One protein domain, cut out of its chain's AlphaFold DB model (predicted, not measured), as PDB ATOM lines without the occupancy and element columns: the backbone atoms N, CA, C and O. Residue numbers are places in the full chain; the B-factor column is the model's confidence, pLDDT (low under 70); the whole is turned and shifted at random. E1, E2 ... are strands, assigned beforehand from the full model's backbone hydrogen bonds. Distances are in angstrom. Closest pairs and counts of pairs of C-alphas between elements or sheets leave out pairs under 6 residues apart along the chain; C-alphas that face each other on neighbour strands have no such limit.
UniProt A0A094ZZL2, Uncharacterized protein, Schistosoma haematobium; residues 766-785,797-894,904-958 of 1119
ATOM      1  N   MET A 766      23.981   1.052 -30.730       84.50
ATOM      2  CA  MET A 766      24.226  -0.222 -31.396       84.50
ATOM      3  C   MET A 766      23.432  -0.304 -32.700       84.50
ATOM      4  O   MET A 766      22.204  -0.173 -32.699       84.50
ATOM      5  N   LEU A 767      24.137  -0.571 -33.803       86.81
ATOM      6  CA  LEU A 767      23.545  -0.904 -35.099       86.81
ATOM      7  C   LEU A 767      23.252  -2.406 -35.217       86.81
ATOM      8  O   LEU A 767      24.101  -3.260 -34.947       86.81
ATOM      9  N   TYR A 768      22.064  -2.719 -35.726       86.50
ATOM     10  CA  TYR A 768      21.661  -4.050 -36.174       86.50
ATOM     11  C   TYR A 768      21.120  -3.919 -37.598       86.50
ATOM     12  O   TYR A 768      20.227  -3.111 -37.850       86.50
ATOM     13  N   VAL A 769      21.689  -4.656 -38.556       88.31
ATOM     14  CA  VAL A 769      21.425  -4.421 -39.984       88.31
ATOM     15  C   VAL A 769      21.134  -5.729 -40.713       88.31
ATOM     16  O   VAL A 769      21.845  -6.725 -40.565       88.31
ATOM     17  N   LYS A 770      20.069  -5.722 -41.517       89.38
ATOM     18  CA  LYS A 770      19.531  -6.902 -42.194       89.38
ATOM     19  C   LYS A 770      19.223  -6.612 -43.657       89.38
ATOM     20  O   LYS A 770      18.502  -5.669 -43.967       89.38
ATOM     21  N   ASP A 771      19.681  -7.477 -44.553       87.38
ATOM     22  CA  ASP A 771      19.252  -7.450 -45.952       87.38
ATOM     23  C   ASP A 771      17.974  -8.280 -46.119       87.38
ATOM     24  O   ASP A 771      17.938  -9.464 -45.773       87.38
ATOM     25  N   ILE A 772      16.911  -7.671 -46.645       85.12
ATOM     26  CA  ILE A 772      15.588  -8.311 -46.706       85.12
ATOM     27  C   ILE A 772      15.565  -9.457 -47.726       85.12
ATOM     28  O   ILE A 772      14.888 -10.461 -47.508       85.12
ATOM     29  N   LYS A 773      16.322  -9.342 -48.825       80.88
ATOM     30  CA  LYS A 773      16.247 -10.281 -49.952       80.88
ATOM     31  C   LYS A 773      17.043 -11.568 -49.728       80.88
ATOM     32  O   LYS A 773      16.569 -12.647 -50.075       80.88
ATOM     33  N   SER A 774      18.245 -11.466 -49.169       78.69
ATOM     34  CA  SER A 774      19.086 -12.615 -48.809       78.69
ATOM     35  C   SER A 774      18.829 -13.126 -47.390       78.69
ATOM     36  O   SER A 774      19.291 -14.214 -47.050       78.69
ATOM     37  N   ASN A 775      18.119 -12.348 -46.559       81.06
ATOM     38  CA  ASN A 775      17.912 -12.595 -45.128       81.06
ATOM     39  C   ASN A 775      19.238 -12.757 -44.342       81.06
ATOM     40  O   ASN A 775      19.234 -13.266 -43.219       81.06
ATOM     41  N   LYS A 776      20.373 -12.318 -44.920       81.56
ATOM     42  CA  LYS A 776      21.660 -12.177 -44.225       81.56
ATOM     43  C   LYS A 776      21.540 -11.059 -43.181       81.56
ATOM     44  O   LYS A 776      20.821 -10.078 -43.378       81.56
ATOM     45  N   LEU A 777      22.280 -11.208 -42.089       81.62
ATOM     46  CA  LEU A 777      22.228 -10.337 -40.920       81.62
ATOM     47  C   LEU A 777      23.643  -9.972 -40.468       81.62
ATOM     48  O   LEU A 777      24.536 -10.819 -40.530       81.62
ATOM     49  N   ILE A 778      23.826  -8.751 -39.966       79.94
ATOM     50  CA  ILE A 778      25.023  -8.348 -39.232       79.94
ATOM     51  C   ILE A 778      24.641  -7.594 -37.952       79.94
ATOM     52  O   ILE A 778      23.776  -6.716 -37.949       79.94
ATOM     53  N   SER A 779      25.262  -7.988 -36.845       67.31
ATOM     54  CA  SER A 779      25.061  -7.410 -35.518       67.31
ATOM     55  C   SER A 779      26.296  -7.647 -34.655       67.31
ATOM     56  O   SER A 779      27.024  -8.628 -34.838       67.31
ATOM     57  N   PHE A 780      26.529  -6.765 -33.683       63.31
ATOM     58  CA  PHE A 780      27.569  -6.995 -32.686       63.31
ATOM     59  C   PHE A 780      27.177  -8.156 -31.752       63.31
ATOM     60  O   PHE A 780      26.016  -8.262 -31.340       63.31
ATOM     61  N   PRO A 781      28.118  -9.051 -31.402       53.56
ATOM     62  CA  PRO A 781      27.815 -10.248 -30.628       53.56
ATOM     63  C   PRO A 781      27.578  -9.914 -29.149       53.56
ATOM     64  O   PRO A 781      28.508  -9.943 -28.342       53.56
ATOM     65  N   TYR A 782      26.316  -9.665 -28.789       46.12
ATOM     66  CA  TYR A 782      25.854  -9.507 -27.407       46.12
ATOM     67  C   TYR A 782      26.064 -10.809 -26.611       46.12
ATOM     68  O   TYR A 782      25.200 -11.684 -26.526       46.12
ATOM     69  N   LYS A 783      27.269 -10.985 -26.061       41.44
ATOM     70  CA  LYS A 783      27.614 -12.124 -25.209       41.44
ATOM     71  C   LYS A 783      27.117 -11.858 -23.793       41.44
ATOM     72  O   LYS A 783      27.697 -11.036 -23.091       41.44
ATOM     73  N   ASN A 784      26.151 -12.658 -23.339       37.59
ATOM     74  CA  ASN A 784      25.828 -12.820 -21.918       37.59
ATOM     75  C   ASN A 784      27.011 -13.461 -21.161       37.59
ATOM     76  O   ASN A 784      27.001 -14.643 -20.820       37.59
ATOM     77  N   LYS A 785      28.050 -12.667 -20.904       33.03
ATOM     78  CA  LYS A 785      29.050 -12.899 -19.865       33.03
ATOM     79  C   LYS A 785      29.009 -11.724 -18.898       33.03
ATOM     80  O   LYS A 785      28.921 -10.575 -19.317       33.03
ATOM     81  N   ASN A 797      39.667  -3.338 -34.568       50.84
ATOM     82  CA  ASN A 797      40.176  -2.160 -35.287       50.84
ATOM     83  C   ASN A 797      39.511  -1.883 -36.655       50.84
ATOM     84  O   ASN A 797      39.913  -0.938 -37.332       50.84
ATOM     85  N   GLU A 798      38.533  -2.683 -37.091       57.69
ATOM     86  CA  GLU A 798      37.868  -2.535 -38.396       57.69
ATOM     87  C   GLU A 798      36.333  -2.520 -38.261       57.69
ATOM     88  O   GLU A 798      35.785  -3.266 -37.446       57.69
ATOM     89  N   PRO A 799      35.615  -1.701 -39.060       62.88
ATOM     90  CA  PRO A 799      34.154  -1.651 -39.043       62.88
ATOM     91  C   PRO A 799      33.540  -2.948 -39.586       62.88
ATOM     92  O   PRO A 799      34.093  -3.594 -40.480       62.88
ATOM     93  N   MET A 800      32.360  -3.317 -39.086       75.00
ATOM     94  CA  MET A 800      31.716  -4.583 -39.446       75.00
ATOM     95  C   MET A 800      31.324  -4.642 -40.929       75.00
ATOM     96  O   MET A 800      30.604  -3.771 -41.412       75.00
ATOM     97  N   THR A 801      31.768  -5.684 -41.645       81.06
ATOM     98  CA  THR A 801      31.532  -5.859 -43.090       81.06
ATOM     99  C   THR A 801      30.551  -6.989 -43.413       81.06
ATOM    100  O   THR A 801      30.706  -8.129 -42.977       81.06
ATOM    101  N   MET A 802      29.552  -6.684 -44.239       84.19
ATOM    102  CA  MET A 802      28.529  -7.606 -44.733       84.19
ATOM    103  C   MET A 802      28.640  -7.751 -46.255       84.19
ATOM    104  O   MET A 802      28.622  -6.749 -46.963       84.19
ATOM    105  N   ASN A 803      28.707  -8.979 -46.779       87.00
ATOM    106  CA  ASN A 803      28.809  -9.225 -48.224       87.00
ATOM    107  C   ASN A 803      27.518  -9.853 -48.784       87.00
ATOM    108  O   ASN A 803      27.074 -10.907 -48.318       87.00
ATOM    109  N   ILE A 804      26.922  -9.220 -49.799       86.19
ATOM    110  CA  ILE A 804      25.655  -9.624 -50.439       86.19
ATOM    111  C   ILE A 804      25.878  -9.834 -51.944       86.19
ATOM    112  O   ILE A 804      26.677  -9.132 -52.562       86.19
ATOM    113  N   ASP A 805      25.158 -10.789 -52.533       85.25
ATOM    114  CA  ASP A 805      25.332 -11.230 -53.919       85.25
ATOM    115  C   ASP A 805      24.107 -10.818 -54.763       85.25
ATOM    116  O   ASP A 805      22.967 -11.106 -54.389       85.25
ATOM    117  N   ILE A 806      24.323 -10.135 -55.893       81.50
ATOM    118  CA  ILE A 806      23.279  -9.558 -56.764       81.50
ATOM    119  C   ILE A 806      23.322 -10.206 -58.150       81.50
ATOM    120  O   ILE A 806      24.385 -10.401 -58.719       81.50
ATOM    121  N   GLU A 807      22.164 -10.511 -58.728       79.94
ATOM    122  CA  GLU A 807      22.040 -11.213 -60.007       79.94
ATOM    123  C   GLU A 807      21.966 -10.238 -61.200       79.94
ATOM    124  O   GLU A 807      20.992  -9.497 -61.333       79.94
ATOM    125  N   TYR A 808      22.981 -10.234 -62.076       77.56
ATOM    126  CA  TYR A 808      23.042  -9.325 -63.237       77.56
ATOM    127  C   TYR A 808      21.773  -9.399 -64.106       77.56
ATOM    128  O   TYR A 808      21.236 -10.481 -64.334       77.56
ATOM    129  N   GLY A 809      21.285  -8.248 -64.578       69.31
ATOM    130  CA  GLY A 809      20.067  -8.120 -65.387       69.31
ATOM    131  C   GLY A 809      18.736  -8.241 -64.620       69.31
ATOM    132  O   GLY A 809      17.692  -7.790 -65.091       69.31
ATOM    133  N   ASN A 810      18.720  -8.794 -63.402       74.88
ATOM    134  CA  ASN A 810      17.467  -8.969 -62.670       74.88
ATOM    135  C   ASN A 810      16.983  -7.615 -62.114       74.88
ATOM    136  O   ASN A 810      17.512  -7.118 -61.117       74.88
ATOM    137  N   LYS A 811      15.935  -7.037 -62.722       71.06
ATOM    138  CA  LYS A 811      15.315  -5.756 -62.310       71.06
ATOM    139  C   LYS A 811      14.822  -5.739 -60.856       71.06
ATOM    140  O   LYS A 811      14.831  -4.687 -60.228       71.06
ATOM    141  N   ASN A 812      14.467  -6.892 -60.286       71.31
ATOM    142  CA  ASN A 812      14.106  -7.018 -58.867       71.31
ATOM    143  C   ASN A 812      15.343  -7.229 -57.967       71.31
ATOM    144  O   ASN A 812      15.218  -7.643 -56.816       71.31
ATOM    145  N   SER A 813      16.553  -7.033 -58.495       71.38
ATOM    146  CA  SER A 813      17.831  -7.053 -57.772       71.38
ATOM    147  C   SER A 813      18.634  -5.756 -57.926       71.38
ATOM    148  O   SER A 813      19.484  -5.477 -57.084       71.38
ATOM    149  N   SER A 814      18.318  -4.926 -58.928       71.06
ATOM    150  CA  SER A 814      18.866  -3.570 -59.028       71.06
ATOM    151  C   SER A 814      18.349  -2.641 -57.928       71.06
ATOM    152  O   SER A 814      18.933  -1.588 -57.721       71.06
ATOM    153  N   ARG A 815      17.281  -3.021 -57.212       80.69
ATOM    154  CA  ARG A 815      16.770  -2.339 -56.017       80.69
ATOM    155  C   ARG A 815      16.952  -3.240 -54.800       80.69
ATOM    156  O   ARG A 815      16.314  -4.288 -54.727       80.69
ATOM    157  N   GLN A 816      17.827  -2.848 -53.878       82.94
ATOM    158  CA  GLN A 816      18.077  -3.578 -52.630       82.94
ATOM    159  C   GLN A 816      17.429  -2.837 -51.460       82.94
ATOM    160  O   GLN A 816      17.397  -1.601 -51.448       82.94
ATOM    161  N   GLN A 817      16.909  -3.596 -50.493       88.88
ATOM    162  CA  GLN A 817      16.222  -3.069 -49.316       88.88
ATOM    163  C   GLN A 817      16.842  -3.626 -48.037       88.88
ATOM    164  O   GLN A 817      16.901  -4.841 -47.829       88.88
ATOM    165  N   ILE A 818      17.285  -2.710 -47.182       91.12
ATOM    166  CA  ILE A 818      17.973  -2.995 -45.927       91.12
ATOM    167  C   ILE A 818      17.104  -2.504 -44.775       91.12
ATOM    168  O   ILE A 818      16.695  -1.345 -44.749       91.12
ATOM    169  N   GLN A 819      16.863  -3.372 -43.802       91.56
ATOM    170  CA  GLN A 819      16.283  -3.002 -42.520       91.56
ATOM    171  C   GLN A 819      17.427  -2.598 -41.572       91.56
ATOM    172  O   GLN A 819      18.402  -3.341 -41.424       91.56
ATOM    173  N   ILE A 820      17.324  -1.424 -40.950       91.44
ATOM    174  CA  ILE A 820      18.289  -0.885 -39.980       91.44
ATOM    175  C   ILE A 820      17.552  -0.718 -38.653       91.44
ATOM    176  O   ILE A 820      16.560   0.002 -38.591       91.44
ATOM    177  N   GLU A 821      18.020  -1.358 -37.588       89.56
ATOM    178  CA  GLU A 821      17.460  -1.227 -36.242       89.56
ATOM    179  C   GLU A 821      18.486  -0.548 -35.320       89.56
ATOM    180  O   GLU A 821      19.670  -0.898 -35.335       89.56
ATOM    181  N   LEU A 822      18.036   0.446 -34.545       88.75
ATOM    182  CA  LEU A 822      18.873   1.227 -33.629       88.75
ATOM    183  C   LEU A 822      18.526   0.935 -32.173       88.75
ATOM    184  O   LEU A 822      17.355   0.968 -31.791       88.75
ATOM    185  N   TYR A 823      19.554   0.758 -31.350       86.44
ATOM    186  CA  TYR A 823      19.443   0.628 -29.898       86.44
ATOM    187  C   TYR A 823      20.375   1.637 -29.217       86.44
ATOM    188  O   TYR A 823      21.447   1.923 -29.742       86.44
ATOM    189  N   ASN A 824      20.004   2.135 -28.039       87.19
ATOM    190  CA  ASN A 824      20.893   2.852 -27.125       87.19
ATOM    191  C   ASN A 824      21.017   2.057 -25.814       87.19
ATOM    192  O   ASN A 824      20.078   1.984 -25.018       87.19
ATOM    193  N   LEU A 825      22.185   1.450 -25.614       81.44
ATOM    194  CA  LEU A 825      22.561   0.682 -24.425       81.44
ATOM    195  C   LEU A 825      23.208   1.558 -23.338       81.44
ATOM    196  O   LEU A 825      23.511   1.068 -22.250       81.44
ATOM    197  N   GLY A 826      23.409   2.850 -23.619       80.19
ATOM    198  CA  GLY A 826      24.045   3.791 -22.705       80.19
ATOM    199  C   GLY A 826      23.210   4.083 -21.451       80.19
ATOM    200  O   GLY A 826      21.992   3.886 -21.441       80.19
ATOM    201  N   PRO A 827      23.837   4.607 -20.382       76.44
ATOM    202  CA  PRO A 827      23.155   4.899 -19.120       76.44
ATOM    203  C   PRO A 827      22.175   6.081 -19.217       76.44
ATOM    204  O   PRO A 827      21.352   6.271 -18.318       76.44
ATOM    205  N   THR A 828      22.253   6.889 -20.282       82.50
ATOM    206  CA  THR A 828      21.354   8.022 -20.536       82.50
ATOM    207  C   THR A 828      20.877   8.054 -21.993       82.50
ATOM    208  O   THR A 828      21.291   7.261 -22.835       82.50
ATOM    209  N   GLN A 829      19.958   8.970 -22.295       80.81
ATOM    210  CA  GLN A 829      19.440   9.190 -23.648       80.81
ATOM    211  C   GLN A 829      20.505   9.787 -24.584       80.81
ATOM    212  O   GLN A 829      21.169  10.761 -24.223       80.81
ATOM    213  N   SER A 830      20.602   9.277 -25.814       81.44
ATOM    214  CA  SER A 830      21.330   9.983 -26.866       81.44
ATOM    215  C   SER A 830      20.542  11.222 -27.299       81.44
ATOM    216  O   SER A 830      19.307  11.222 -27.301       81.44
ATOM    217  N   LYS A 831      21.245  12.295 -27.670       75.25
ATOM    218  CA  LYS A 831      20.658  13.529 -28.224       75.25
ATOM    219  C   LYS A 831      21.500  14.041 -29.385       75.25
ATOM    220  O   LYS A 831      22.681  13.713 -29.480       75.25
ATOM    221  N   GLY A 832      20.899  14.819 -30.285       73.38
ATOM    222  CA  GLY A 832      21.549  15.251 -31.525       73.38
ATOM    223  C   GLY A 832      21.938  14.097 -32.453       73.38
ATOM    224  O   GLY A 832      22.879  14.241 -33.231       73.38
ATOM    225  N   THR A 833      21.262  12.950 -32.342       84.00
ATOM    226  CA  THR A 833      21.591  11.739 -33.103       84.00
ATOM    227  C   THR A 833      21.277  11.954 -34.580       84.00
ATOM    228  O   THR A 833      20.190  12.427 -34.925       84.00
ATOM    229  N   ARG A 834      22.203  11.572 -35.458       86.88
ATOM    230  CA  ARG A 834      22.029  11.543 -36.916       86.88
ATOM    231  C   ARG A 834      22.594  10.254 -37.499       86.88
ATOM    232  O   ARG A 834      23.508   9.672 -36.920       86.88
ATOM    233  N   MET A 835      22.087   9.850 -38.653       91.75
ATOM    234  CA  MET A 835      22.628   8.756 -39.453       91.75
ATOM    235  C   MET A 835      23.124   9.305 -40.786       91.75
ATOM    236  O   MET A 835      22.359   9.890 -41.551       91.75
ATOM    237  N   GLU A 836      24.407   9.101 -41.051       93.12
ATOM    238  CA  GLU A 836      25.065   9.415 -42.309       93.12
ATOM    239  C   GLU A 836      25.216   8.115 -43.116       93.12
ATOM    240  O   GLU A 836      25.727   7.110 -42.616       93.12
ATOM    241  N   LEU A 837      24.739   8.115 -44.361       93.88
ATOM    242  CA  LEU A 837      24.831   6.977 -45.281       93.88
ATOM    243  C   LEU A 837      25.743   7.366 -46.443       93.88
ATOM    244  O   LEU A 837      25.470   8.350 -47.130       93.88
ATOM    245  N   GLN A 838      26.800   6.593 -46.690       93.50
ATOM    246  CA  GLN A 838      27.714   6.799 -47.815       93.50
ATOM    247  C   GLN A 838      27.635   5.619 -48.787       93.50
ATOM    248  O   GLN A 838      27.826   4.477 -48.381       93.50
ATOM    249  N   PHE A 839      27.394   5.892 -50.067       91.81
ATOM    250  CA  PHE A 839      27.258   4.894 -51.132       91.81
ATOM    251  C   PHE A 839      28.496   4.908 -52.037       91.81
ATOM    252  O   PHE A 839      29.038   5.972 -52.347       91.81
ATOM    253  N   TYR A 840      28.937   3.725 -52.467       87.94
ATOM    254  CA  TYR A 840      30.143   3.529 -53.278       87.94
ATOM    255  C   TYR A 840      29.837   2.744 -54.558       87.94
ATOM    256  O   TYR A 840      28.915   1.921 -54.595       87.94
ATOM    257  N   GLY A 841      30.655   2.963 -55.589       84.06
ATOM    258  CA  GLY A 841      30.471   2.362 -56.909       84.06
ATOM    259  C   GLY A 841      29.184   2.850 -57.577       84.06
ATOM    260  O   GLY A 841      28.815   4.020 -57.467       84.06
ATOM    261  N   ASN A 842      28.489   1.934 -58.248       79.94
ATOM    262  CA  ASN A 842      27.325   2.243 -59.092       79.94
ATOM    263  C   ASN A 842      25.983   2.245 -58.319       79.94
ATOM    264  O   ASN A 842      24.912   2.286 -58.927       79.94
ATOM    265  N   LEU A 843      26.033   2.176 -56.982       86.12
ATOM    266  CA  LEU A 843      24.866   2.162 -56.096       86.12
ATOM    267  C   LEU A 843      24.484   3.582 -55.647       86.12
ATOM    268  O   LEU A 843      25.345   4.415 -55.360       86.12
ATOM    269  N   LYS A 844      23.178   3.830 -55.556       88.44
ATOM    270  CA  LYS A 844      22.547   5.112 -55.231       88.44
ATOM    271  C   LYS A 844      21.498   4.949 -54.131       88.44
ATOM    272  O   LYS A 844      20.851   3.901 -54.007       88.44
ATOM    273  N   PHE A 845      21.311   6.000 -53.339       91.06
ATOM    274  CA  PHE A 845      20.170   6.119 -52.434       91.06
ATOM    275  C   PHE A 845      18.844   6.161 -53.217       91.06
ATOM    276  O   PHE A 845      18.817   6.598 -54.360       91.06
ATOM    277  N   SER A 846      17.735   5.715 -52.618       87.88
ATOM    278  CA  SER A 846      16.393   5.950 -53.175       87.88
ATOM    279  C   SER A 846      15.450   6.581 -52.155       87.88
ATOM    280  O   SER A 846      14.818   7.587 -52.462       87.88
ATOM    281  N   HIS A 847      15.325   5.982 -50.969       87.88
ATOM    282  CA  HIS A 847      14.548   6.527 -49.854       87.88
ATOM    283  C   HIS A 847      14.861   5.817 -48.543       87.88
ATOM    284  O   HIS A 847      15.410   4.715 -48.521       87.88
ATOM    285  N   LEU A 848      14.464   6.468 -47.454       88.69
ATOM    286  CA  LEU A 848      14.467   5.934 -46.105       88.69
ATOM    287  C   LEU A 848      13.038   6.034 -45.555       88.69
ATOM    288  O   LEU A 848      12.429   7.101 -45.636       88.69
ATOM    289  N   GLU A 849      12.506   4.950 -45.003       88.56
ATOM    290  CA  GLU A 849      11.212   4.937 -44.308       88.56
ATOM    291  C   GLU A 849      11.408   4.592 -42.828       88.56
ATOM    292  O   GLU A 849      12.316   3.833 -42.495       88.56
ATOM    293  N   LEU A 850      10.565   5.122 -41.941       86.25
ATOM    294  CA  LEU A 850      10.480   4.716 -40.535       86.25
ATOM    295  C   LEU A 850       9.442   3.592 -40.400       86.25
ATOM    296  O   LEU A 850       8.304   3.790 -40.816       86.25
ATOM    297  N   GLU A 851       9.785   2.445 -39.804       82.38
ATOM    298  CA  GLU A 851       8.782   1.448 -39.394       82.38
ATOM    299  C   GLU A 851       8.149   1.854 -38.055       82.38
ATOM    300  O   GLU A 851       8.833   1.954 -37.034       82.38
ATOM    301  N   ILE A 852       6.824   1.995 -38.041       76.94
ATOM    302  CA  ILE A 852       6.025   2.284 -36.848       76.94
ATOM    303  C   ILE A 852       5.213   1.029 -36.485       76.94
ATOM    304  O   ILE A 852       4.309   0.618 -37.220       76.94
ATOM    305  N   ASP A 853       5.531   0.406 -35.343       66.94
ATOM    306  CA  ASP A 853       4.738  -0.688 -34.763       66.94
ATOM    307  C   ASP A 853       3.437  -0.117 -34.162       66.94
ATOM    308  O   ASP A 853       3.464   0.526 -33.112       66.94
ATOM    309  N   THR A 854       2.282  -0.370 -34.790       56.06
ATOM    310  CA  THR A 854       0.975   0.036 -34.236       56.06
ATOM    311  C   THR A 854       0.255  -1.138 -33.570       56.06
ATOM    312  O   THR A 854       0.079  -2.215 -34.149       56.06
ATOM    313  N   VAL A 855      -0.195  -0.926 -32.329       49.19
ATOM    314  CA  VAL A 855      -0.946  -1.920 -31.548       49.19
ATOM    315  C   VAL A 855      -2.448  -1.698 -31.741       49.19
ATOM    316  O   VAL A 855      -3.149  -1.193 -30.865       49.19
ATOM    317  N   THR A 856      -2.960  -2.072 -32.914       43.22
ATOM    318  CA  THR A 856      -4.407  -2.189 -33.136       43.22
ATOM    319  C   THR A 856      -4.932  -3.426 -32.411       43.22
ATOM    320  O   THR A 856      -4.625  -4.548 -32.819       43.22
ATOM    321  N   ILE A 857      -5.731  -3.239 -31.355       45.16
ATOM    322  CA  ILE A 857      -6.361  -4.336 -30.597       45.16
ATOM    323  C   ILE A 857      -7.576  -4.879 -31.377       45.16
ATOM    324  O   ILE A 857      -8.727  -4.728 -30.974       45.16
ATOM    325  N   ASP A 858      -7.299  -5.509 -32.519       45.12
ATOM    326  CA  ASP A 858      -8.207  -6.463 -33.159       45.12
ATOM    327  C   ASP A 858      -8.110  -7.809 -32.409       45.12
ATOM    328  O   ASP A 858      -7.022  -8.213 -31.991       45.12
ATOM    329  N   ASN A 859      -9.219  -8.554 -32.300       49.03
ATOM    330  CA  ASN A 859      -9.357  -9.786 -31.489       49.03
ATOM    331  C   ASN A 859      -8.395 -10.960 -31.825       49.03
ATOM    332  O   ASN A 859      -8.486 -12.014 -31.200       49.03
ATOM    333  N   ASN A 860      -7.484 -10.796 -32.790       49.69
ATOM    334  CA  ASN A 860      -6.510 -11.797 -33.233       49.69
ATOM    335  C   ASN A 860      -5.044 -11.456 -32.872       49.69
ATOM    336  O   ASN A 860      -4.149 -12.170 -33.315       49.69
ATOM    337  N   ASN A 861      -4.771 -10.387 -32.106       48.03
ATOM    338  CA  ASN A 861      -3.415  -9.988 -31.671       48.03
ATOM    339  C   ASN A 861      -2.371  -9.837 -32.808       48.03
ATOM    340  O   ASN A 861      -1.186 -10.113 -32.619       48.03
ATOM    341  N   MET A 862      -2.783  -9.373 -33.993       45.84
ATOM    342  CA  MET A 862      -1.840  -9.020 -35.061       45.84
ATOM    343  C   MET A 862      -1.396  -7.561 -34.944       45.84
ATOM    344  O   MET A 862      -2.183  -6.649 -35.193       45.84
ATOM    345  N   THR A 863      -0.118  -7.339 -34.632       53.59
ATOM    346  CA  THR A 863       0.522  -6.029 -34.783       53.59
ATOM    347  C   THR A 863       0.612  -5.661 -36.264       53.59
ATOM    348  O   THR A 863       1.109  -6.436 -37.085       53.59
ATOM    349  N   LYS A 864       0.126  -4.468 -36.621       54.28
ATOM    350  CA  LYS A 864       0.267  -3.912 -37.971       54.28
ATOM    351  C   LYS A 864       1.412  -2.906 -37.957       54.28
ATOM    352  O   LYS A 864       1.396  -1.945 -37.186       54.28
ATOM    353  N   ARG A 865       2.406  -3.140 -38.814       66.69
ATOM    354  CA  ARG A 865       3.467  -2.173 -39.097       66.69
ATOM    355  C   ARG A 865       3.035  -1.277 -40.242       66.69
ATOM    356  O   ARG A 865       2.528  -1.772 -41.247       66.69
ATOM    357  N   TYR A 866       3.275   0.013 -40.080       74.00
ATOM    358  CA  TYR A 866       3.160   1.010 -41.136       74.00
ATOM    359  C   TYR A 866       4.545   1.604 -41.381       74.00
ATOM    360  O   TYR A 866       5.351   1.667 -40.450       74.00
ATOM    361  N   THR A 867       4.833   2.013 -42.616       75.69
ATOM    362  CA  THR A 867       6.053   2.759 -42.934       75.69
ATOM    363  C   THR A 867       5.731   4.184 -43.366       75.69
ATOM    364  O   THR A 867       4.768   4.423 -44.095       75.69
ATOM    365  N   GLU A 868       6.539   5.137 -42.903       77.19
ATOM    366  CA  GLU A 868       6.444   6.550 -43.282       77.19
ATOM    367  C   GLU A 868       7.750   7.012 -43.934       77.19
ATOM    368  O   GLU A 868       8.827   6.884 -43.351       77.19
ATOM    369  N   THR A 869       7.677   7.555 -45.153       74.56
ATOM    370  CA  THR A 869       8.854   8.043 -45.891       74.56
ATOM    371  C   THR A 869       9.434   9.298 -45.245       74.56
ATOM    372  O   THR A 869       8.745  10.315 -45.139       74.56
ATOM    373  N   ILE A 870      10.712   9.258 -44.873       74.25
ATOM    374  CA  ILE A 870      11.396  10.339 -44.161       74.25
ATOM    375  C   ILE A 870      12.041  11.307 -45.157       74.25
ATOM    376  O   ILE A 870      12.755  10.899 -46.075       74.25
ATOM    377  N   MET A 871      11.851  12.609 -44.937       72.56
ATOM    378  CA  MET A 871      12.614  13.647 -45.632       72.56
ATOM    379  C   MET A 871      14.033  13.722 -45.057       72.56
ATOM    380  O   MET A 871      14.220  14.104 -43.903       72.56
ATOM    381  N   VAL A 872      15.028  13.373 -45.872       79.12
ATOM    382  CA  VAL A 872      16.458  13.372 -45.522       79.12
ATOM    383  C   VAL A 872      17.241  14.322 -46.429       79.12
ATOM    384  O   VAL A 872      16.800  14.624 -47.538       79.12
ATOM    385  N   ASP A 873      18.396  14.798 -45.964       76.12
ATOM    386  CA  ASP A 873      19.303  15.613 -46.777       76.12
ATOM    387  C   ASP A 873      20.191  14.703 -47.642       76.12
ATOM    388  O   ASP A 873      20.665  13.671 -47.167       76.12
ATOM    389  N   VAL A 874      20.390  15.046 -48.916       81.62
ATOM    390  CA  VAL A 874      21.014  14.169 -49.927       81.62
ATOM    391  C   VAL A 874      21.967  14.978 -50.803       81.62
ATOM    392  O   VAL A 874      21.624  16.043 -51.301       81.62
ATOM    393  N   SER A 875      23.170  14.459 -51.038       81.69
ATOM    394  CA  SER A 875      24.139  15.051 -51.976       81.69
ATOM    395  C   SER A 875      23.632  15.079 -53.429       81.69
ATOM    396  O   SER A 875      22.896  14.190 -53.844       81.69
ATOM    397  N   GLU A 876      24.114  16.022 -54.252       73.69
ATOM    398  CA  GLU A 876      23.769  16.147 -55.689       73.69
ATOM    399  C   GLU A 876      24.031  14.889 -56.545       73.69
ATOM    400  O   GLU A 876      23.522  14.806 -57.660       73.69
ATOM    401  N   ASN A 877      24.760  13.898 -56.013       77.75
ATOM    402  CA  ASN A 877      25.161  12.671 -56.708       77.75
ATOM    403  C   ASN A 877      24.575  11.378 -56.090       77.75
ATOM    404  O   ASN A 877      24.986  10.288 -56.501       77.75
ATOM    405  N   GLU A 878      23.684  11.472 -55.088       85.00
ATOM    406  CA  GLU A 878      23.061  10.339 -54.351       85.00
ATOM    407  C   GLU A 878      24.047   9.457 -53.558       85.00
ATOM    408  O   GLU A 878      23.671   8.429 -52.996       85.00
ATOM    409  N   THR A 879      25.317   9.864 -53.491       87.19
ATOM    410  CA  THR A 879      26.424   9.123 -52.860       87.19
ATOM    411  C   THR A 879      26.569   9.368 -51.359       87.19
ATOM    412  O   THR A 879      27.314   8.659 -50.691       87.19
ATOM    413  N   TRP A 880      25.894  10.381 -50.821       91.06
ATOM    414  CA  TRP A 880      25.872  10.706 -49.397       91.06
ATOM    415  C   TRP A 880      24.495  11.231 -48.984       91.06
ATOM    416  O   TRP A 880      23.878  11.991 -49.741       91.06
ATOM    417  N   VAL A 881      24.038  10.816 -47.803       89.94
ATOM    418  CA  VAL A 881      22.743  11.155 -47.193       89.94
ATOM    419  C   VAL A 881      22.947  11.427 -45.705       89.94
ATOM    420  O   VAL A 881      23.710  10.714 -45.056       89.94
ATOM    421  N   ASN A 882      22.225  12.400 -45.153       89.00
ATOM    422  CA  ASN A 882      22.210  12.731 -43.731       89.00
ATOM    423  C   ASN A 882      20.765  12.774 -43.208       89.00
ATOM    424  O   ASN A 882      19.937  13.568 -43.660       89.00
ATOM    425  N   CYS A 883      20.468  11.908 -42.241       86.25
ATOM    426  CA  CYS A 883      19.162  11.761 -41.613       86.25
ATOM    427  C   CYS A 883      19.232  12.171 -40.131       86.25
ATOM    428  O   CYS A 883      19.824  11.438 -39.334       86.25
ATOM    429  N   PRO A 884      18.621  13.295 -39.708       81.00
ATOM    430  CA  PRO A 884      18.480  13.607 -38.290       81.00
ATOM    431  C   PRO A 884      17.495  12.628 -37.631       81.00
ATOM    432  O   PRO A 884      16.334  12.544 -38.021       81.00
ATOM    433  N   ILE A 885      17.967  11.895 -36.622       81.06
ATOM    434  CA  ILE A 885      17.194  10.907 -35.846       81.06
ATOM    435  C   ILE A 885      16.578  11.547 -34.592       81.06
ATOM    436  O   ILE A 885      15.482  11.184 -34.170       81.06
ATOM    437  N   GLY A 886      17.287  12.504 -33.985       74.12
ATOM    438  CA  GLY A 886      16.890  13.133 -32.726       74.12
ATOM    439  C   GLY A 886      17.417  12.372 -31.508       74.12
ATOM    440  O   GLY A 886      18.631  12.306 -31.295       74.12
ATOM    441  N   THR A 887      16.519  11.837 -30.680       78.62
ATOM    442  CA  THR A 887      16.852  11.312 -29.344       78.62
ATOM    443  C   THR A 887      16.499   9.832 -29.184       78.62
ATOM    444  O   THR A 887      15.330   9.475 -29.341       78.62
ATOM    445  N   LEU A 888      17.461   8.980 -28.805       79.94
ATOM    446  CA  LEU A 888      17.210   7.570 -28.481       79.94
ATOM    447  C   LEU A 888      17.249   7.368 -26.960       79.94
ATOM    448  O   LEU A 888      18.263   7.616 -26.306       79.94
ATOM    449  N   LEU A 889      16.136   6.914 -26.384       81.44
ATOM    450  CA  LEU A 889      16.025   6.637 -24.947       81.44
ATOM    451  C   LEU A 889      16.911   5.446 -24.533       81.44
ATOM    452  O   LEU A 889      17.062   4.518 -25.326       81.44
ATOM    453  N   PRO A 890      17.476   5.437 -23.311       81.50
ATOM    454  CA  PRO A 890      18.241   4.294 -22.819       81.50
ATOM    455  C   PRO A 890      17.326   3.080 -22.620       81.50
ATOM    456  O   PRO A 890      16.123   3.221 -22.369       81.50
ATOM    457  N   LEU A 891      17.899   1.881 -22.706       74.62
ATOM    458  CA  LEU A 891      17.157   0.632 -22.577       74.62
ATOM    459  C   LEU A 891      16.546   0.469 -21.167       74.62
ATOM    460  O   LEU A 891      17.257   0.318 -20.173       74.62
ATOM    461  N   LEU A 892      15.213   0.479 -21.067       61.72
ATOM    462  CA  LEU A 892      14.500   0.291 -19.798       61.72
ATOM    463  C   LEU A 892      14.567  -1.176 -19.351       61.72
ATOM    464  O   LEU A 892      13.805  -2.014 -19.828       61.72
ATOM    465  N   SER A 893      15.452  -1.483 -18.402       48.97
ATOM    466  CA  SER A 893      15.570  -2.823 -17.820       48.97
ATOM    467  C   SER A 893      14.337  -3.190 -16.979       48.97
ATOM    468  O   SER A 893      14.212  -2.767 -15.824       48.97
ATOM    469  N   SER A 894      13.445  -4.012 -17.533       38.88
ATOM    470  CA  SER A 894      12.389  -4.710 -16.790       38.88
ATOM    471  C   SER A 894      13.010  -5.569 -15.679       38.88
ATOM    472  O   SER A 894      13.931  -6.356 -15.897       38.88
ATOM    473  N   ILE A 904      14.570  -7.902 -27.161       64.62
ATOM    474  CA  ILE A 904      14.872  -6.482 -26.964       64.62
ATOM    475  C   ILE A 904      14.306  -5.692 -28.151       64.62
ATOM    476  O   ILE A 904      14.674  -5.933 -29.305       64.62
ATOM    477  N   GLN A 905      13.411  -4.742 -27.874       69.12
ATOM    478  CA  GLN A 905      12.869  -3.860 -28.903       69.12
ATOM    479  C   GLN A 905      13.875  -2.740 -29.222       69.12
ATOM    480  O   GLN A 905      14.406  -2.132 -28.291       69.12
ATOM    481  N   PRO A 906      14.146  -2.452 -30.508       79.62
ATOM    482  CA  PRO A 906      14.941  -1.294 -30.898       79.62
ATOM    483  C   PRO A 906      14.197   0.005 -30.594       79.62
ATOM    484  O   PRO A 906      12.966   0.053 -30.617       79.62
ATOM    485  N   ASN A 907      14.947   1.082 -30.372       83.62
ATOM    486  CA  ASN A 907      14.393   2.423 -30.207       83.62
ATOM    487  C   ASN A 907      13.663   2.895 -31.470       83.62
ATOM    488  O   ASN A 907      12.629   3.552 -31.368       83.62
ATOM    489  N   GLN A 908      14.225   2.593 -32.644       86.25
ATOM    490  CA  GLN A 908      13.672   2.911 -33.961       86.25
ATOM    491  C   GLN A 908      14.111   1.849 -34.977       86.25
ATOM    492  O   GLN A 908      15.197   1.275 -34.855       86.25
ATOM    493  N   ARG A 909      13.286   1.615 -36.002       88.81
ATOM    494  CA  ARG A 909      13.638   0.796 -37.169       88.81
ATOM    495  C   ARG A 909      13.405   1.583 -38.449       88.81
ATOM    496  O   ARG A 909      12.396   2.272 -38.573       88.81
ATOM    497  N   PHE A 910      14.306   1.424 -39.405       90.38
ATOM    498  CA  PHE A 910      14.256   2.076 -40.703       90.38
ATOM    499  C   PHE A 910      14.310   1.056 -41.836       90.38
ATOM    500  O   PHE A 910      14.987   0.032 -41.733       90.38
ATOM    501  N   LEU A 911      13.658   1.386 -42.946       90.88
ATOM    502  CA  LEU A 911      13.753   0.682 -44.217       90.88
ATOM    503  C   LEU A 911      14.513   1.561 -45.217       90.88
ATOM    504  O   LEU A 911      13.993   2.565 -45.700       90.88
ATOM    505  N   LEU A 912      15.758   1.194 -45.512       90.88
ATOM    506  CA  LEU A 912      16.602   1.845 -46.510       90.88
ATOM    507  C   LEU A 912      16.414   1.164 -47.869       90.88
ATOM    508  O   LEU A 912      16.860   0.033 -48.078       90.88
ATOM    509  N   SER A 913      15.800   1.879 -48.807       89.88
ATOM    510  CA  SER A 913      15.692   1.489 -50.212       89.88
ATOM    511  C   SER A 913      16.805   2.137 -51.039       89.88
ATOM    512  O   SER A 913      17.078   3.335 -50.933       89.88
ATOM    513  N   THR A 914      17.413   1.348 -51.920       88.56
ATOM    514  CA  THR A 914      18.548   1.745 -52.771       88.56
ATOM    515  C   THR A 914      18.311   1.338 -54.221       88.56
ATOM    516  O   THR A 914      17.439   0.505 -54.491       88.56
ATOM    517  N   TYR A 915      19.079   1.889 -55.163       85.94
ATOM    518  CA  TYR A 915      19.067   1.416 -56.545       85.94
ATOM    519  C   TYR A 915      20.445   1.457 -57.217       85.94
ATOM    520  O   TYR A 915      21.290   2.275 -56.875       85.94
ATOM    521  N   TYR A 916      20.673   0.573 -58.187       80.88
ATOM    522  CA  TYR A 916      21.782   0.683 -59.133       80.88
ATOM    523  C   TYR A 916      21.363   1.542 -60.313       80.88
ATOM    524  O   TYR A 916      20.400   1.201 -61.011       80.88
ATOM    525  N   ASP A 917      22.115   2.607 -60.568       63.56
ATOM    526  CA  ASP A 917      21.976   3.331 -61.823       63.56
ATOM    527  C   ASP A 917      22.500   2.469 -62.987       63.56
ATOM    528  O   ASP A 917      23.380   1.626 -62.811       63.56
ATOM    529  N   GLN A 918      21.904   2.635 -64.167       65.50
ATOM    530  CA  GLN A 918      22.296   1.989 -65.430       65.50
ATOM    531  C   GLN A 918      22.449   0.445 -65.434       65.50
ATOM    532  O   GLN A 918      22.933  -0.105 -66.416       65.50
ATOM    533  N   PHE A 919      21.954  -0.285 -64.421       63.47
ATOM    534  CA  PHE A 919      22.152  -1.740 -64.196       63.47
ATOM    535  C   PHE A 919      21.864  -2.701 -65.378       63.47
ATOM    536  O   PHE A 919      22.227  -3.872 -65.316       63.47
ATOM    537  N   MET A 920      21.181  -2.234 -66.428       56.50
ATOM    538  CA  MET A 920      20.815  -3.006 -67.626       56.50
ATOM    539  C   MET A 920      21.643  -2.651 -68.878       56.50
ATOM    540  O   MET A 920      21.321  -3.150 -69.956       56.50
ATOM    541  N   LEU A 921      22.632  -1.757 -68.774       59.31
ATOM    542  CA  LEU A 921      23.504  -1.356 -69.881       59.31
ATOM    543  C   LEU A 921      24.825  -2.129 -69.830       59.31
ATOM    544  O   LEU A 921      25.539  -2.083 -68.829       59.31
ATOM    545  N   ASP A 922      25.196  -2.750 -70.952       55.06
ATOM    546  CA  ASP A 922      26.412  -3.570 -71.097       55.06
ATOM    547  C   ASP A 922      27.736  -2.755 -71.012       55.06
ATOM    548  O   ASP A 922      28.820  -3.308 -71.183       55.06
ATOM    549  N   GLN A 923      27.664  -1.445 -70.729       58.00
ATOM    550  CA  GLN A 923      28.805  -0.529 -70.556       58.00
ATOM    551  C   GLN A 923      29.179  -0.258 -69.083       58.00
ATOM    552  O   GLN A 923      30.181   0.408 -68.822       58.00
ATOM    553  N   VAL A 924      28.395  -0.737 -68.109       60.59
ATOM    554  CA  VAL A 924      28.653  -0.486 -66.679       60.59
ATOM    555  C   VAL A 924      29.786  -1.379 -66.162       60.59
ATOM    556  O   VAL A 924      29.677  -2.605 -66.178       60.59
ATOM    557  N   ASP A 925      30.861  -0.778 -65.641       64.81
ATOM    558  CA  ASP A 925      31.933  -1.542 -64.996       64.81
ATOM    559  C   ASP A 925      31.534  -1.981 -63.578       64.81
ATOM    560  O   ASP A 925      31.471  -1.184 -62.638       64.81
ATOM    561  N   PHE A 926      31.284  -3.282 -63.427       68.88
ATOM    562  CA  PHE A 926      30.977  -3.928 -62.150       68.88
ATOM    563  C   PHE A 926      32.226  -4.383 -61.366       68.88
ATOM    564  O   PHE A 926      32.079  -4.931 -60.274       68.88
ATOM    565  N   GLN A 927      33.449  -4.148 -61.868       65.31
ATOM    566  CA  GLN A 927      34.686  -4.331 -61.087       65.31
ATOM    567  C   GLN A 927      34.836  -3.252 -60.003       65.31
ATOM    568  O   GLN A 927      35.454  -3.495 -58.962       65.31
ATOM    569  N   LEU A 928      34.220  -2.082 -60.208       61.56
ATOM    570  CA  LEU A 928      34.053  -1.032 -59.203       61.56
ATOM    571  C   LEU A 928      33.028  -1.474 -58.143       61.56
ATOM    572  O   LEU A 928      31.867  -1.063 -58.156       61.56
ATOM    573  N   GLY A 929      33.483  -2.343 -57.234       68.44
ATOM    574  CA  GLY A 929      32.675  -2.975 -56.192       68.44
ATOM    575  C   GLY A 929      31.797  -1.980 -55.434       68.44
ATOM    576  O   GLY A 929      32.287  -1.045 -54.797       68.44
ATOM    577  N   ALA A 930      30.487  -2.192 -55.516       84.62
ATOM    578  CA  ALA A 930      29.490  -1.289 -54.968       84.62
ATOM    579  C   ALA A 930      29.202  -1.583 -53.488       84.62
ATOM    580  O   ALA A 930      29.392  -2.704 -53.009       84.62
ATOM    581  N   GLY A 931      28.720  -0.589 -52.742       88.75
ATOM    582  CA  GLY A 931      28.488  -0.763 -51.309       88.75
ATOM    583  C   GLY A 931      27.886   0.441 -50.601       88.75
ATOM    584  O   GLY A 931      27.639   1.478 -51.212       88.75
ATOM    585  N   ILE A 932      27.677   0.284 -49.294       92.19
ATOM    586  CA  ILE A 932      27.133   1.296 -48.381       92.19
ATOM    587  C   ILE A 932      27.947   1.270 -47.085       92.19
ATOM    588  O   ILE A 932      28.215   0.191 -46.563       92.19
ATOM    589  N   THR A 933      28.281   2.428 -46.528       92.00
ATOM    590  CA  THR A 933      28.642   2.579 -45.111       92.00
ATOM    591  C   THR A 933      27.501   3.310 -44.413       92.00
ATOM    592  O   THR A 933      27.102   4.390 -44.843       92.00
ATOM    593  N   ILE A 934      26.978   2.707 -43.350       92.75
ATOM    594  CA  ILE A 934      25.992   3.267 -42.427       92.75
ATOM    595  C   ILE A 934      26.772   3.728 -41.195       92.75
ATOM    596  O   ILE A 934      27.472   2.918 -40.588       92.75
ATOM    597  N   HIS A 935      26.664   5.007 -40.839       91.69
ATOM    598  CA  HIS A 935      27.344   5.607 -39.692       91.69
ATOM    599  C   HIS A 935      26.340   6.386 -38.838       91.69
ATOM    600  O   HIS A 935      25.596   7.209 -39.368       91.69
ATOM    601  N   VAL A 936      26.310   6.155 -37.525       90.50
ATOM    602  CA  VAL A 936      25.468   6.917 -36.587       90.50
ATOM    603  C   VAL A 936      26.345   7.817 -35.717       90.50
ATOM    604  O   VAL A 936      27.345   7.378 -35.165       90.50
ATOM    605  N   ILE A 937      25.982   9.094 -35.601       86.69
ATOM    606  CA  ILE A 937      26.737  10.100 -34.842       86.69
ATOM    607  C   ILE A 937      25.821  10.717 -33.790       86.69
ATOM    608  O   ILE A 937      24.731  11.195 -34.111       86.69
ATOM    609  N   THR A 938      26.285  10.762 -32.546       86.25
ATOM    610  CA  THR A 938      25.620  11.419 -31.415       86.25
ATOM    611  C   THR A 938      26.121  12.851 -31.197       86.25
ATOM    612  O   THR A 938      27.248  13.204 -31.539       86.25
ATOM    613  N   GLY A 939      25.281  13.697 -30.591       74.62
ATOM    614  CA  GLY A 939      25.705  14.943 -29.932       74.62
ATOM    615  C   GLY A 939      26.064  14.745 -28.450       74.62
ATOM    616  O   GLY A 939      26.613  15.645 -27.816       74.62
ATOM    617  N   THR A 940      25.745  13.572 -27.903       80.50
ATOM    618  CA  THR A 940      26.093  13.077 -26.563       80.50
ATOM    619  C   THR A 940      27.355  12.216 -26.610       80.50
ATOM    620  O   THR A 940      27.700  11.690 -27.669       80.50
ATOM    621  N   LEU A 941      28.063  12.075 -25.484       81.19
ATOM    622  CA  LEU A 941      29.318  11.318 -25.446       81.19
ATOM    623  C   LEU A 941      29.048   9.823 -25.675       81.19
ATOM    624  O   LEU A 941      28.220   9.247 -24.973       81.19
ATOM    625  N   ASP A 942      29.758   9.217 -26.627       82.81
ATOM    626  CA  ASP A 942      29.729   7.776 -26.902       82.81
ATOM    627  C   ASP A 942      31.127   7.169 -26.648       82.81
ATOM    628  O   ASP A 942      32.115   7.695 -27.179       82.81
ATOM    629  N   PRO A 943      31.254   6.127 -25.799       77.56
ATOM    630  CA  PRO A 943      32.537   5.537 -25.431       77.56
ATOM    631  C   PRO A 943      33.018   4.419 -26.372       77.56
ATOM    632  O   PRO A 943      34.172   4.008 -26.239       77.56
ATOM    633  N   GLN A 944      32.187   3.900 -27.289       77.25
ATOM    634  CA  GLN A 944      32.533   2.765 -28.163       77.25
ATOM    635  C   GLN A 944      32.235   2.974 -29.667       77.25
ATOM    636  O   GLN A 944      31.943   1.986 -30.343       77.25
ATOM    637  N   PRO A 945      32.429   4.170 -30.268       75.31
ATOM    638  CA  PRO A 945      31.832   4.589 -31.553       75.31
ATOM    639  C   PRO A 945      32.164   3.754 -32.812       75.31
ATOM    640  O   PRO A 945      31.676   4.054 -33.898       75.31
ATOM    641  N   LEU A 946      32.973   2.700 -32.701       73.44
ATOM    642  CA  LEU A 946      33.130   1.655 -33.719       73.44
ATOM    643  C   LEU A 946      31.873   0.772 -33.868       73.44
ATOM    644  O   LEU A 946      31.653   0.217 -34.943       73.44
ATOM    645  N   ASN A 947      31.030   0.661 -32.832       76.75
ATOM    646  CA  ASN A 947      29.720  -0.010 -32.898       76.75
ATOM    647  C   ASN A 947      28.688   0.744 -33.762       76.75
ATOM    648  O   ASN A 947      27.755   0.140 -34.298       76.75
ATOM    649  N   ASN A 948      28.930   2.035 -33.983       85.12
ATOM    650  CA  ASN A 948      28.110   2.927 -34.791       85.12
ATOM    651  C   ASN A 948      28.423   2.891 -36.294       85.12
ATOM    652  O   ASN A 948      27.893   3.724 -37.031       85.12
ATOM    653  N   ILE A 949      29.259   1.955 -36.770       87.56
ATOM    654  CA  ILE A 949      29.637   1.833 -38.187       87.56
ATOM    655  C   ILE A 949      29.400   0.409 -38.711       87.56
ATOM    656  O   ILE A 949      30.036  -0.551 -38.274       87.56
ATOM    657  N   VAL A 950      28.550   0.288 -39.735       89.00
ATOM    658  CA  VAL A 950      28.336  -0.954 -40.500       89.00
ATOM    659  C   VAL A 950      28.585  -0.699 -41.984       89.00
ATOM    660  O   VAL A 950      28.059   0.252 -42.558       89.00
ATOM    661  N   ARG A 951      29.357  -1.572 -42.631       89.50
ATOM    662  CA  ARG A 951      29.645  -1.534 -44.066       89.50
ATOM    663  C   ARG A 951      29.050  -2.745 -44.781       89.50
ATOM    664  O   ARG A 951      29.183  -3.881 -44.338       89.50
ATOM    665  N   ILE A 952      28.451  -2.508 -45.939       89.94
ATOM    666  CA  ILE A 952      27.843  -3.511 -46.811       89.94
ATOM    667  C   ILE A 952      28.540  -3.438 -48.171       89.94
ATOM    668  O   ILE A 952      28.611  -2.363 -48.759       89.94
ATOM    669  N   ASN A 953      29.039  -4.563 -48.686       89.38
ATOM    670  CA  ASN A 953      29.593  -4.671 -50.037       89.38
ATOM    671  C   ASN A 953      28.732  -5.615 -50.888       89.38
ATOM    672  O   ASN A 953      28.351  -6.706 -50.451       89.38
ATOM    673  N   TYR A 954      28.468  -5.216 -52.125       86.81
ATOM    674  CA  TYR A 954      27.646  -5.950 -53.073       86.81
ATOM    675  C   TYR A 954      28.494  -6.509 -54.217       86.81
ATOM    676  O   TYR A 954      29.262  -5.788 -54.852       86.81
ATOM    677  N   HIS A 955      28.315  -7.796 -54.503       85.31
ATOM    678  CA  HIS A 955      29.029  -8.520 -55.551       85.31
ATOM    679  C   HIS A 955      28.040  -8.913 -56.649       85.31
ATOM    680  O   HIS A 955      27.056  -9.601 -56.380       85.31
ATOM    681  N   VAL A 956      28.281  -8.479 -57.887       79.75
ATOM    682  CA  VAL A 956      27.412  -8.830 -59.020       79.75
ATOM    683  C   VAL A 956      27.836 -10.182 -59.595       79.75
ATOM    684  O   VAL A 956      28.994 -10.393 -59.945       79.75
ATOM    685  N   ILE A 957      26.882 -11.106 -59.687       81.50
ATOM    686  CA  ILE A 957      27.047 -12.470 -60.184       81.50
ATOM    687  C   ILE A 957      26.140 -12.716 -61.394       81.50
ATOM    688  O   ILE A 957      24.978 -12.307 -61.426       81.50
ATOM    689  N   HIS A 958      26.659 -13.416 -62.401       76.12
ATOM    690  CA  HIS A 958      25.900 -13.781 -63.595       76.12
ATOM    691  C   HIS A 958      25.288 -15.182 -63.449       76.12
ATOM    692  O   HIS A 958      25.986 -16.142 -63.120       76.12
TER     693      HIS A 958
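What this domain is: This is residues 766 to 785, 797 to 894 and 904 to 958 of the 1119 residues of an uncharacterized protein of Schistosoma haematobium (UniProt A0A094ZZL2). Two strongly twisted sheets lie face to face as a sandwich, their strands running nearly along each other, while the hairpin of E6 and E7 at one edge of the larger sheet reaches out past the smaller one. The larger sheet has the order E2, E1, E4, E9, E6, E7 and is antiparallel throughout; the smaller has the order E3, E11, E10, E5, E8 and is mixed, with E3 and E11 as its parallel pair. The printed part has 173 residues with eleven named strands, E1 to E11 in order along the chain, and no named helix; the class is all strand. It is compact, with a radius of gyration of the C-alphas of 17.3 A and spans of 56 by 47 by 36 A.

How they stand to each other: Begin in the larger sheet with E4, residues 817 to 824, and E9, residues 908 to 916: they are antiparallel at 150 degrees, and N 818 and O 912 are 2.9 A apart. On the other side of E4 look for E1, residues 766 to 771, where N 768 and O 821 are 3.0 A apart. E2, residues 777 to 779, is an edge strand and forms a hairpin with E1, with N 778 and O 769 at 2.9 A. On the other side of E9 from E4 look for its antiparallel neighbour E6, residues 843 to 854, where N 911 and O 849 are 2.8 A apart. E7, residues 864 to 869, is the other edge strand and forms a hairpin with E6 at 140 degrees, with N 850 and O 868 at 2.8 A. In the smaller sheet, find E10, residues 930 to 937, and E11, residues 949 to 957, a hairpin with N 952 and O 932 at 2.8 A. Edge strand E3, residues 800 to 807, is parallel to E11 at 24 degrees, with N 804 and O 953 at 3.0 A. On the other side of E10 is E5, residues 830 to 840, with N 836 and O 935 at 2.8 A. Edge strand E8, residues 880 to 888, is antiparallel to E5, with N 835 and O 883 at 2.8 A. The two sheets form a sandwich, two sheets face to face, 7.4 A centre to centre where they face each other, their strands at 19 degrees. Between the sheets, the closest C-alphas of E2 and E3 are Ile 778 and Met 802, 6.6 A apart, and those of E6 and E10 are Leu 843 and Ala 930, 5.9 A apart. E7 is apart from E5 and E10, for instance.

Where its parts are: Find C-alpha 766 at (24.226, -0.222, -31.396), where E1 begins. The longest strand by residues is E6: start at C-alpha 843, (24.866, 2.162, -56.096), and go 32.5 A to C-alpha 854, (0.975, 0.036, -34.236). E5 is 28.6 A long and bends by 53 degrees at residue 833. E9 measures 26.5 A, and E11 measures 26.4 A, ending at C-alpha 957, (27.047, -12.470, -60.184).

The domain as a whole: The two C-alphas farthest apart are those of Ser 894 and Gln 923, at 56.4 A. The printed part has two cuts: residues 786 to 796 are missing between C-alphas 785 and 797, 21.8 A apart, and residues 895 to 903 between C-alphas 894 and 904, 10.6 A apart. Of the links printed whole, E9 to E10 and E10 to E11 are long. The mean pLDDT of the printed part is 76.8; look for values under 70 at, among others, residues 779 to 785, 853 to 865 and 917 to 929.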